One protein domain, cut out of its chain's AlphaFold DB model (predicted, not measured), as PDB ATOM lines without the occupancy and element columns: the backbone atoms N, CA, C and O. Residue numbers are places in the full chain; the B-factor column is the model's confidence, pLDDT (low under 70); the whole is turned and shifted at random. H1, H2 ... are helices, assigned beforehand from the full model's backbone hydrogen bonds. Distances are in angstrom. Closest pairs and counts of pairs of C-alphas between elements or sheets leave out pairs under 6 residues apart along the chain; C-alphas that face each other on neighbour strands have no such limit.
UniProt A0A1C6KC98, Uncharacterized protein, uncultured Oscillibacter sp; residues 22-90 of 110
ATOM      1  N   ILE A  22      36.809  48.633  27.656       96.25
ATOM      2  CA  ILE A  22      35.557  48.861  26.918       96.25
ATOM      3  C   ILE A  22      35.802  48.880  25.402       96.25
ATOM      4  O   ILE A  22      35.047  48.263  24.647       96.25
ATOM      5  N   GLU A  23      36.853  49.557  24.941       96.38
ATOM      6  CA  GLU A  23      37.191  49.576  23.512       96.38
ATOM      7  C   GLU A  23      37.601  48.189  23.004       96.38
ATOM      8  O   GLU A  23      37.224  47.779  21.905       96.38
ATOM      9  N   GLU A  24      38.320  47.424  23.820       96.81
ATOM     10  CA  GLU A  24      38.662  46.037  23.524       96.81
ATOM     11  C   GLU A  24      37.425  45.143  23.490       96.81
ATOM     12  O   GLU A  24      37.269  44.345  22.568       96.81
ATOM     13  N   TYR A  25      36.484  45.325  24.419       97.00
ATOM     14  CA  TYR A  25      35.196  44.638  24.379       97.00
ATOM     15  C   TYR A  25      34.500  44.856  23.033       97.00
ATOM     16  O   TYR A  25      34.083  43.895  22.382       97.00
ATOM     17  N   LYS A  26      34.422  46.112  22.578       96.19
ATOM     18  CA  LYS A  26      33.794  46.459  21.299       96.19
ATOM     19  C   LYS A  26      34.468  45.762  20.122       96.19
ATOM     20  O   LYS A  26      33.778  45.248  19.246       96.19
ATOM     21  N   LYS A  27      35.797  45.719  20.101       94.81
ATOM     22  CA  LYS A  27      36.556  45.021  19.058       94.81
ATOM     23  C   LYS A  27      36.328  43.506  19.086       94.81
ATOM     24  O   LYS A  27      36.175  42.915  18.022       94.81
ATOM     25  N   ILE A  28      36.271  42.882  20.266       95.50
ATOM     26  CA  ILE A  28      36.057  41.431  20.409       95.50
ATOM     27  C   ILE A  28      34.625  41.038  20.041       95.50
ATOM     28  O   ILE A  28      34.434  40.028  19.369       95.50
ATOM     29  N   TYR A  29      33.617  41.789  20.479       95.06
ATOM     30  CA  TYR A  29      32.215  41.359  20.405       95.06
ATOM     31  C   TYR A  29      31.382  42.111  19.361       95.06
ATOM     32  O   TYR A  29      30.227  41.757  19.130       95.06
ATOM     33  N   GLY A  30      31.949  43.127  18.709       93.38
ATOM     34  CA  GLY A  30      31.279  43.909  17.666       93.38
ATOM     35  C   GLY A  30      30.217  44.881  18.175       93.38
ATOM     36  O   GLY A  30      29.541  45.511  17.367       93.38
ATOM     37  N   ARG A  31      30.070  45.012  19.495       94.25
ATOM     38  CA  ARG A  31      29.060  45.844  20.152       94.25
ATOM     39  C   ARG A  31      29.694  46.603  21.301       94.25
ATOM     40  O   ARG A  31      30.505  46.049  22.039       94.25
ATOM     41  N   SER A  32      29.368  47.882  21.439       95.75
ATOM     42  CA  SER A  32      29.904  48.683  22.536       95.75
ATOM     43  C   SER A  32      29.262  48.299  23.869       95.75
ATOM     44  O   SER A  32      28.098  47.906  23.929       95.75
ATOM     45  N   TYR A  33      30.005  48.489  24.958       95.69
ATOM     46  CA  TYR A  33      29.489  48.295  26.313       95.69
ATOM     47  C   TYR A  33      28.205  49.105  26.571       95.69
ATOM     48  O   TYR A  33      27.233  48.578  27.103       95.69
ATOM     49  N   ALA A  34      28.157  50.363  26.120       96.00
ATOM     50  CA  ALA A  34      26.974  51.211  26.263       96.00
ATOM     51  C   ALA A  34      25.748  50.657  25.512       96.00
ATOM     52  O   ALA A  34      24.625  50.737  26.011       96.00
ATOM     53  N   GLU A  35      25.944  50.071  24.327       96.00
ATOM     54  CA  GLU A  35      24.860  49.419  23.590       96.00
ATOM     55  C   GLU A  35      24.349  48.172  24.308       96.00
ATOM     56  O   GLU A  35      23.137  47.983  24.347       96.00
ATOM     57  N   GLU A  36      25.244  47.358  24.879       96.44
ATOM     58  CA  GLU A  36      24.880  46.164  25.657       96.44
ATOM     59  C   GLU A  36      24.008  46.520  26.870       96.44
ATOM     60  O   GLU A  36      23.001  45.850  27.116       96.44
ATOM     61  N   LEU A  37      24.369  47.583  27.604       96.31
ATOM     62  CA  LEU A  37      23.583  48.080  28.740       96.31
ATOM     63  C   LEU A  37      22.218  48.598  28.284       96.31
ATOM     64  O   LEU A  37      21.183  48.181  28.805       96.31
ATOM     65  N   ARG A  38      22.205  49.457  27.255       96.00
ATOM     66  CA  ARG A  38      20.981  50.067  26.726       96.00
ATOM     67  C   ARG A  38      19.965  49.018  26.284       96.00
ATOM     68  O   ARG A  38      18.782  49.177  26.560       96.00
ATOM     69  N   THR A  39      20.394  47.950  25.614       94.25
ATOM     70  CA  THR A  39      19.459  46.916  25.138       94.25
ATOM     71  C   THR A  39      18.913  46.014  26.228       94.25
ATOM     72  O   THR A  39      17.896  45.369  26.008       94.25
ATOM     73  N   ARG A  40      19.550  45.998  27.398       94.69
ATOM     74  CA  ARG A  40      19.043  45.321  28.597       94.69
ATOM     75  C   ARG A  40      18.268  46.259  29.522       94.69
ATOM     76  O   ARG A  40      17.767  45.811  30.542       94.69
ATOM     77  N   GLY A  41      18.184  47.550  29.190       95.38
ATOM     78  CA  GLY A  41      17.594  48.555  30.073       95.38
ATOM     79  C   GLY A  41      18.399  48.788  31.357       95.38
ATOM     80  O   GLY A  41      17.838  49.272  32.335       95.38
ATOM     81  N   ILE A  42      19.692  48.447  31.367       95.81
ATOM     82  CA  ILE A  42      20.569  48.610  32.531       95.81
ATOM     83  C   ILE A  42      21.079  50.054  32.566       95.81
ATOM     84  O   ILE A  42      21.687  50.524  31.598       95.81
ATOM     85  N   SER A  43      20.871  50.756  33.683       94.88
ATOM     86  CA  SER A  43      21.519  52.055  33.918       94.88
ATOM     87  C   SER A  43      23.017  51.850  34.165       94.88
ATOM     88  O   SER A  43      23.381  50.892  34.848       94.88
ATOM     89  N   PRO A  44      23.913  52.740  33.704       86.88
ATOM     90  CA  PRO A  44      25.340  52.657  34.037       86.88
ATOM     91  C   PRO A  44      25.632  52.608  35.550       86.88
ATOM     92  O   PRO A  44      26.648  52.060  35.972       86.88
ATOM     93  N   GLU A  45      24.728  53.157  36.362       91.25
ATOM     94  CA  GLU A  45      24.780  53.225  37.823       91.25
ATOM     95  C   GLU A  45      23.942  52.134  38.512       91.25
ATOM     96  O   GLU A  45      23.779  52.179  39.733       91.25
ATOM     97  N   ASP A  46      23.398  51.169  37.763       94.94
ATOM     98  CA  ASP A  46      22.569  50.095  38.309       94.94
ATOM     99  C   ASP A  46      23.360  49.283  39.361       94.94
ATOM    100  O   ASP A  46      24.372  48.644  39.030       94.94
ATOM    101  N   PRO A  47      22.927  49.283  40.637       95.44
ATOM    102  CA  PRO A  47      23.660  48.620  41.707       95.44
ATOM    103  C   PRO A  47      23.653  47.093  41.574       95.44
ATOM    104  O   PRO A  47      24.619  46.451  41.991       95.44
ATOM    105  N   ALA A  48      22.610  46.501  40.985       94.19
ATOM    106  CA  ALA A  48      22.525  45.061  40.784       94.19
ATOM    107  C   ALA A  48      23.523  44.610  39.715       94.19
ATOM    108  O   ALA A  48      24.276  43.659  39.930       94.19
ATOM    109  N   PHE A  49      23.601  45.331  38.593       96.50
ATOM    110  CA  PHE A  49      24.599  45.021  37.570       96.50
ATOM    111  C   PHE A  49      26.028  45.277  38.067       96.50
ATOM    112  O   PHE A  49      26.921  44.465  37.822       96.50
ATOM    113  N   LYS A  50      26.248  46.359  38.825       96.25
ATOM    114  CA  LYS A  50      27.553  46.652  39.432       96.25
ATOM    115  C   LYS A  50      28.017  45.536  40.370       96.25
ATOM    116  O   LYS A  50      29.173  45.131  40.286       96.25
ATOM    117  N   ALA A  51      27.125  44.993  41.199       96.56
ATOM    118  CA  ALA A  51      27.447  43.869  42.074       96.56
ATOM    119  C   ALA A  51      27.878  42.623  41.281       96.56
ATOM    120  O   ALA A  51      28.881  41.995  41.619       96.56
ATOM    121  N   VAL A  52      27.176  42.303  40.187       97.19
ATOM    122  CA  VAL A  52      27.541  41.188  39.295       97.19
ATOM    123  C   VAL A  52      28.904  41.425  38.639       97.19
ATOM    124  O   VAL A  52      29.720  40.506  38.550       97.19
ATOM    125  N   LEU A  53      29.172  42.653  38.187       96.62
ATOM    126  CA  LEU A  53      30.455  43.029  37.596       96.62
ATOM    127  C   LEU A  53      31.608  42.886  38.599       96.62
ATOM    128  O   LEU A  53      32.640  42.299  38.265       96.62
ATOM    129  N   ASP A  54      31.420  43.377  39.825       95.75
ATOM    130  CA  ASP A  54      32.406  43.279  40.902       95.75
ATOM    131  C   ASP A  54      32.662  41.817  41.293       95.75
ATOM    132  O   ASP A  54      33.817  41.418  41.456       95.75
ATOM    133  N   GLU A  55      31.620  40.982  41.346       96.88
ATOM    134  CA  GLU A  55      31.751  39.542  41.585       96.88
ATOM    135  C   GLU A  55      32.609  38.864  40.503       96.88
ATOM    136  O   GLU A  55      33.527  38.103  40.817       96.88
ATOM    137  N   GLN A  56      32.361  39.150  39.218       96.69
ATOM    138  CA  GLN A  56      33.175  38.577  38.139       96.69
ATOM    139  C   GLN A  56      34.613  39.100  38.166       96.69
ATOM    140  O   GLN A  56      35.545  38.357  37.852       96.69
ATOM    141  N   ARG A  57      34.818  40.355  38.576       94.00
ATOM    142  CA  ARG A  57      36.152  40.941  38.728       94.00
ATOM    143  C   ARG A  57      36.947  40.280  39.853       94.00
ATOM    144  O   ARG A  57      38.137  40.047  39.674       94.00
ATOM    145  N   GLN A  58      36.315  39.943  40.977       93.88
ATOM    146  CA  GLN A  58      36.968  39.252  42.099       93.88
ATOM    147  C   GLN A  58      37.440  37.836  41.744       93.88
ATOM    148  O   GLN A  58      38.383  37.334  42.349       93.88
ATOM    149  N   LYS A  59      36.812  37.201  40.749       93.81
ATOM    150  CA  LYS A  59      37.224  35.886  40.232       93.81
ATOM    151  C   LYS A  59      38.417  35.958  39.275       93.81
ATOM    152  O   LYS A  59      38.948  34.917  38.897       93.81
ATOM    153  N   ALA A  60      38.819  37.156  38.846       92.38
ATOM    154  CA  ALA A  60      39.953  37.332  37.954       92.38
ATOM    155  C   ALA A  60      41.273  37.369  38.731       92.38
ATOM    156  O   ALA A  60      41.383  37.983  39.791       92.38
ATOM    157  N   SER A  61      42.297  36.745  38.157       88.75
ATOM    158  CA  SER A  61      43.654  36.765  38.702       88.75
ATOM    159  C   SER A  61      44.473  37.896  38.093       88.75
ATOM    160  O   SER A  61      44.356  38.197  36.903       88.75
ATOM    161  N   TYR A  62      45.355  38.472  38.901       86.31
ATOM    162  CA  TYR A  62      46.366  39.421  38.449       86.31
ATOM    163  C   TYR A  62      47.642  38.688  38.032       86.31
ATOM    164  O   TYR A  62      47.976  37.631  38.578       86.31
ATOM    165  N   HIS A  63      48.369  39.254  37.070       82.81
ATOM    166  CA  HIS A  63      49.715  38.788  36.763       82.81
ATOM    167  C   HIS A  63      50.682  39.236  37.863       82.81
ATOM    168  O   HIS A  63      50.566  40.329  38.412       82.81
ATOM    169  N   PHE A  64      51.657  38.386  38.189       83.38
ATOM    170  CA  PHE A  64      52.669  38.733  39.180       83.38
ATOM    171  C   PHE A  64      53.441  39.988  38.746       83.38
ATOM    172  O   PHE A  64      53.999  40.022  37.651       83.38
ATOM    173  N   GLY A  65      53.476  41.001  39.614       85.00
ATOM    174  CA  GLY A  65      54.171  42.266  39.355       85.00
ATOM    175  C   GLY A  65      53.356  43.329  38.610       85.00
ATOM    176  O   GLY A  65      53.870  44.429  38.438       85.00
ATOM    177  N   ASP A  66      52.104  43.051  38.222       84.12
ATOM    178  CA  ASP A  66      51.185  44.057  37.671       84.12
ATOM    179  C   ASP A  66      49.893  44.113  38.506       84.12
ATOM    180  O   ASP A  66      49.122  43.149  38.517       84.12
ATOM    181  N   PRO A  67      49.631  45.221  39.223       84.00
ATOM    182  CA  PRO A  67      48.416  45.366  40.018       84.00
ATOM    183  C   PRO A  67      47.166  45.631  39.165       84.00
ATOM    184  O   PRO A  67      46.077  45.786  39.720       84.00
ATOM    185  N   HIS A  68      47.285  45.703  37.836       87.12
ATOM    186  CA  HIS A  68      46.167  45.960  36.938       87.12
ATOM    187  C   HIS A  68      45.731  44.707  36.186       87.12
ATOM    188  O   HIS A  68      46.510  43.810  35.864       87.12
ATOM    189  N   LEU A  69      44.440  44.663  35.871       88.81
ATOM    190  CA  LEU A  69      43.921  43.690  34.925       88.81
ATOM    191  C   LEU A  69      44.269  44.168  33.522       88.81
ATOM    192  O   LEU A  69      43.979  45.312  33.164       88.81
ATOM    193  N   ASN A  70      44.847  43.278  32.717       90.31
ATOM    194  CA  ASN A  70      45.083  43.593  31.319       90.31
ATOM    195  C   ASN A  70      43.747  43.878  30.596       90.31
ATOM    196  O   ASN A  70      42.663  43.455  31.013       90.31
ATOM    197  N   ILE A  71      43.846  44.600  29.485       94.44
ATOM    198  CA  ILE A  71      42.706  45.106  28.716       94.44
ATOM    199  C   ILE A  71      41.765  43.971  28.247       94.44
ATOM    200  O   ILE A  71      40.544  44.102  28.347       94.44
ATOM    201  N   ALA A  72      42.312  42.833  27.805       93.75
ATOM    202  CA  ALA A  72      41.521  41.687  27.348       93.75
ATOM    203  C   ALA A  72      40.796  40.979  28.505       93.75
ATOM    204  O   ALA A  72      39.654  40.542  28.351       93.75
ATOM    205  N   THR A  73      41.418  40.908  29.683       94.69
ATOM    206  CA  THR A  73      40.788  40.386  30.900       94.69
ATOM    207  C   THR A  73      39.613  41.263  31.316       94.69
ATOM    208  O   THR A  73      38.554  40.731  31.640       94.69
ATOM    209  N   LEU A  74      39.745  42.593  31.247       95.94
ATOM    210  CA  LEU A  74      38.629  43.507  31.519       95.94
ATOM    211  C   LEU A  74      37.469  43.309  30.537       95.94
ATOM    212  O   LEU A  74      36.325  43.187  30.974       95.94
ATOM    213  N   ALA A  75      37.749  43.187  29.237       96.88
ATOM    214  CA  ALA A  75      36.727  42.852  28.245       96.88
ATOM    215  C   ALA A  75      36.042  41.503  28.554       96.88
ATOM    216  O   ALA A  75      34.816  41.382  28.478       96.88
ATOM    217  N   GLY A  76      36.816  40.498  28.970       95.94
ATOM    218  CA  GLY A  76      36.296  39.205  29.411       95.94
ATOM    219  C   GLY A  76      35.385  39.312  30.637       95.94
ATOM    220  O   GLY A  76      34.299  38.737  30.640       95.94
ATOM    221  N   ILE A  77      35.775  40.090  31.649       97.25
ATOM    222  CA  ILE A  77      34.972  40.344  32.856       97.25
ATOM    223  C   ILE A  77      33.643  41.005  32.497       97.25
ATOM    224  O   ILE A  77      32.601  40.525  32.939       97.25
ATOM    225  N   ILE A  78      33.658  42.036  31.645       96.94
ATOM    226  CA  ILE A  78      32.433  42.681  31.150       96.94
ATOM    227  C   ILE A  78      31.517  41.637  30.495       96.94
ATOM    228  O   ILE A  78      30.318  41.589  30.770       96.94
ATOM    229  N   ARG A  79      32.073  40.745  29.662       97.12
ATOM    230  CA  ARG A  79      31.287  39.695  29.004       97.12
ATOM    231  C   ARG A  79      30.702  38.689  29.987       97.12
ATOM    232  O   ARG A  79      29.560  38.270  29.806       97.12
ATOM    233  N   MET A  80      31.473  38.273  30.987       97.06
ATOM    234  CA  MET A  80      30.995  37.358  32.023       97.06
ATOM    235  C   MET A  80      29.891  38.001  32.862       97.06
ATOM    236  O   MET A  80      28.906  37.332  33.157       97.06
ATOM    237  N   ALA A  81      30.011  39.291  33.179       97.38
ATOM    238  CA  ALA A  81      28.997  40.022  33.928       97.38
ATOM    239  C   ALA A  81      27.674  40.113  33.157       97.38
ATOM    240  O   ALA A  81      26.625  39.798  33.711       97.38
ATOM    241  N   LEU A  82      27.720  40.446  31.861       97.12
ATOM    242  CA  LEU A  82      26.529  40.458  31.000       97.12
ATOM    243  C   LEU A  82      25.876  39.074  30.907       97.12
ATOM    244  O   LEU A  82      24.664  38.968  31.030       97.12
ATOM    245  N   LYS A  83      26.672  38.005  30.770       96.75
ATOM    246  CA  LYS A  83      26.161  36.625  30.768       96.75
ATOM    247  C   LYS A  83      25.498  36.228  32.080       96.75
ATOM    248  O   LYS A  83      24.458  35.580  32.063       96.75
ATOM    249  N   ALA A  84      26.113  36.583  33.205       96.81
ATOM    250  CA  ALA A  84      25.567  36.296  34.524       96.81
ATOM    251  C   ALA A  84      24.265  37.073  34.764       96.81
ATOM    252  O   ALA A  84      23.292  36.498  35.248       96.81
ATOM    253  N   TYR A  85      24.225  38.347  34.364       96.38
ATOM    254  CA  TYR A  85      23.016  39.161  34.416       96.38
ATOM    255  C   TYR A  85      21.906  38.571  33.539       96.38
ATOM    256  O   TYR A  85      20.795  38.377  34.024       96.38
ATOM    257  N   ASP A  86      22.209  38.220  32.287       95.69
ATOM    258  CA  ASP A  86      21.241  37.629  31.359       95.69
ATOM    259  C   ASP A  86      20.658  36.325  31.916       95.69
ATOM    260  O   ASP A  86      19.439  36.172  31.984       95.69
ATOM    261  N   ALA A  87      21.514  35.429  32.417       95.88
ATOM    262  CA  ALA A  87      21.085  34.171  33.023       95.88
ATOM    263  C   ALA A  87      20.159  34.382  34.235       95.88
ATOM    264  O   ALA A  87      19.180  33.654  34.389       95.88
ATOM    265  N   ALA A  88      20.428  35.392  35.068       94.88
ATOM    266  CA  ALA A  88      19.585  35.732  36.214       94.88
ATOM    267  C   ALA A  88      18.209  36.306  35.817       94.88
ATOM    268  O   ALA A  88      17.271  36.232  36.608       94.88
ATOM    269  N   HIS A  89      18.074  36.845  34.599       93.81
ATOM    270  CA  HIS A  89      16.847  37.467  34.087       93.81
ATOM    271  C   HIS A  89      16.156  36.641  32.987       93.81
ATOM    272  O   HIS A  89      15.212  37.119  32.361       93.81
ATOM    273  N   GLY A  90      16.605  35.404  32.739       93.56
ATOM    274  CA  GLY A  90      16.036  34.536  31.701       93.56
ATOM    275  C   GLY A  90      16.297  35.019  30.268       93.56
ATOM    276  O   GLY A  90      15.527  34.702  29.364       93.56
TER     277      GLY A  90
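AT A GLANCE: This is residues 22 to 90 of the 110 residues of an uncharacterized protein of uncultured Oscillibacter sp (UniProt A0A1C6KC98). One long helix, H4, forms the spine of a small helical body; H1 crosses its residues 71 to 79 on one side, H3 crosses its residues 77 to 85 on another, and the short H2 runs nearly in line with its direction, a little off it. At one end, residues 63 to 68 of the link from H3 to H4 stick out as a free loop. The printed part has 69 residues with four named helices, H1 to H4 in chain order, and no named strand: all helix. It is compact, with a radius of gyration of the C-alphas of 12.3 A, and elongated, spanning 38 by 24 by 20 A.

HOW THE PARTS SIT: H1, residues 22 to 29, and H2, residues 33 to 40, only just touch, with 3 pairs of C-alphas within 8 A, the closest those of Ile 22 and Tyr 33 at 6.1 A. H1 touches H4, residues 71 to 88, through 71 to 79 alone; the closest C-alphas are those of Tyr 25 and Ala 75, 4.5 A, at a steep tilt of 69 degrees, only just short of about perpendicular. H2 and H4 are close but not clearly touching, at a shallow tilt of 4 degrees, the same way. H3, residues 47 to 58, touches residues 77 to 85 of H4, closest at the C-alphas of Leu 53 and Ala 81, 5.0 A, at a steep tilt of 50 degrees, opposite ways. H3 is apart from H1 and H2. In each of the four helices every O i to N i+4 pair is within hydrogen-bond range.

IN THESE COORDINATES: H1 begins at C-alpha 22 (35.557, 48.861, 26.918) and is 10.5 A long; H2 is 11.1 A. H3 is 16.3 A. H4, 26.1 A, ends at C-alpha 88 (19.585, 35.732, 36.214).

THE WHOLE: The C-alphas farthest apart, of Gly 65 and Gly 90, are 39.7 A apart. The link from H3 to H4 is long; the printed part has no cut, and no printed residue is under 70 in pLDDT.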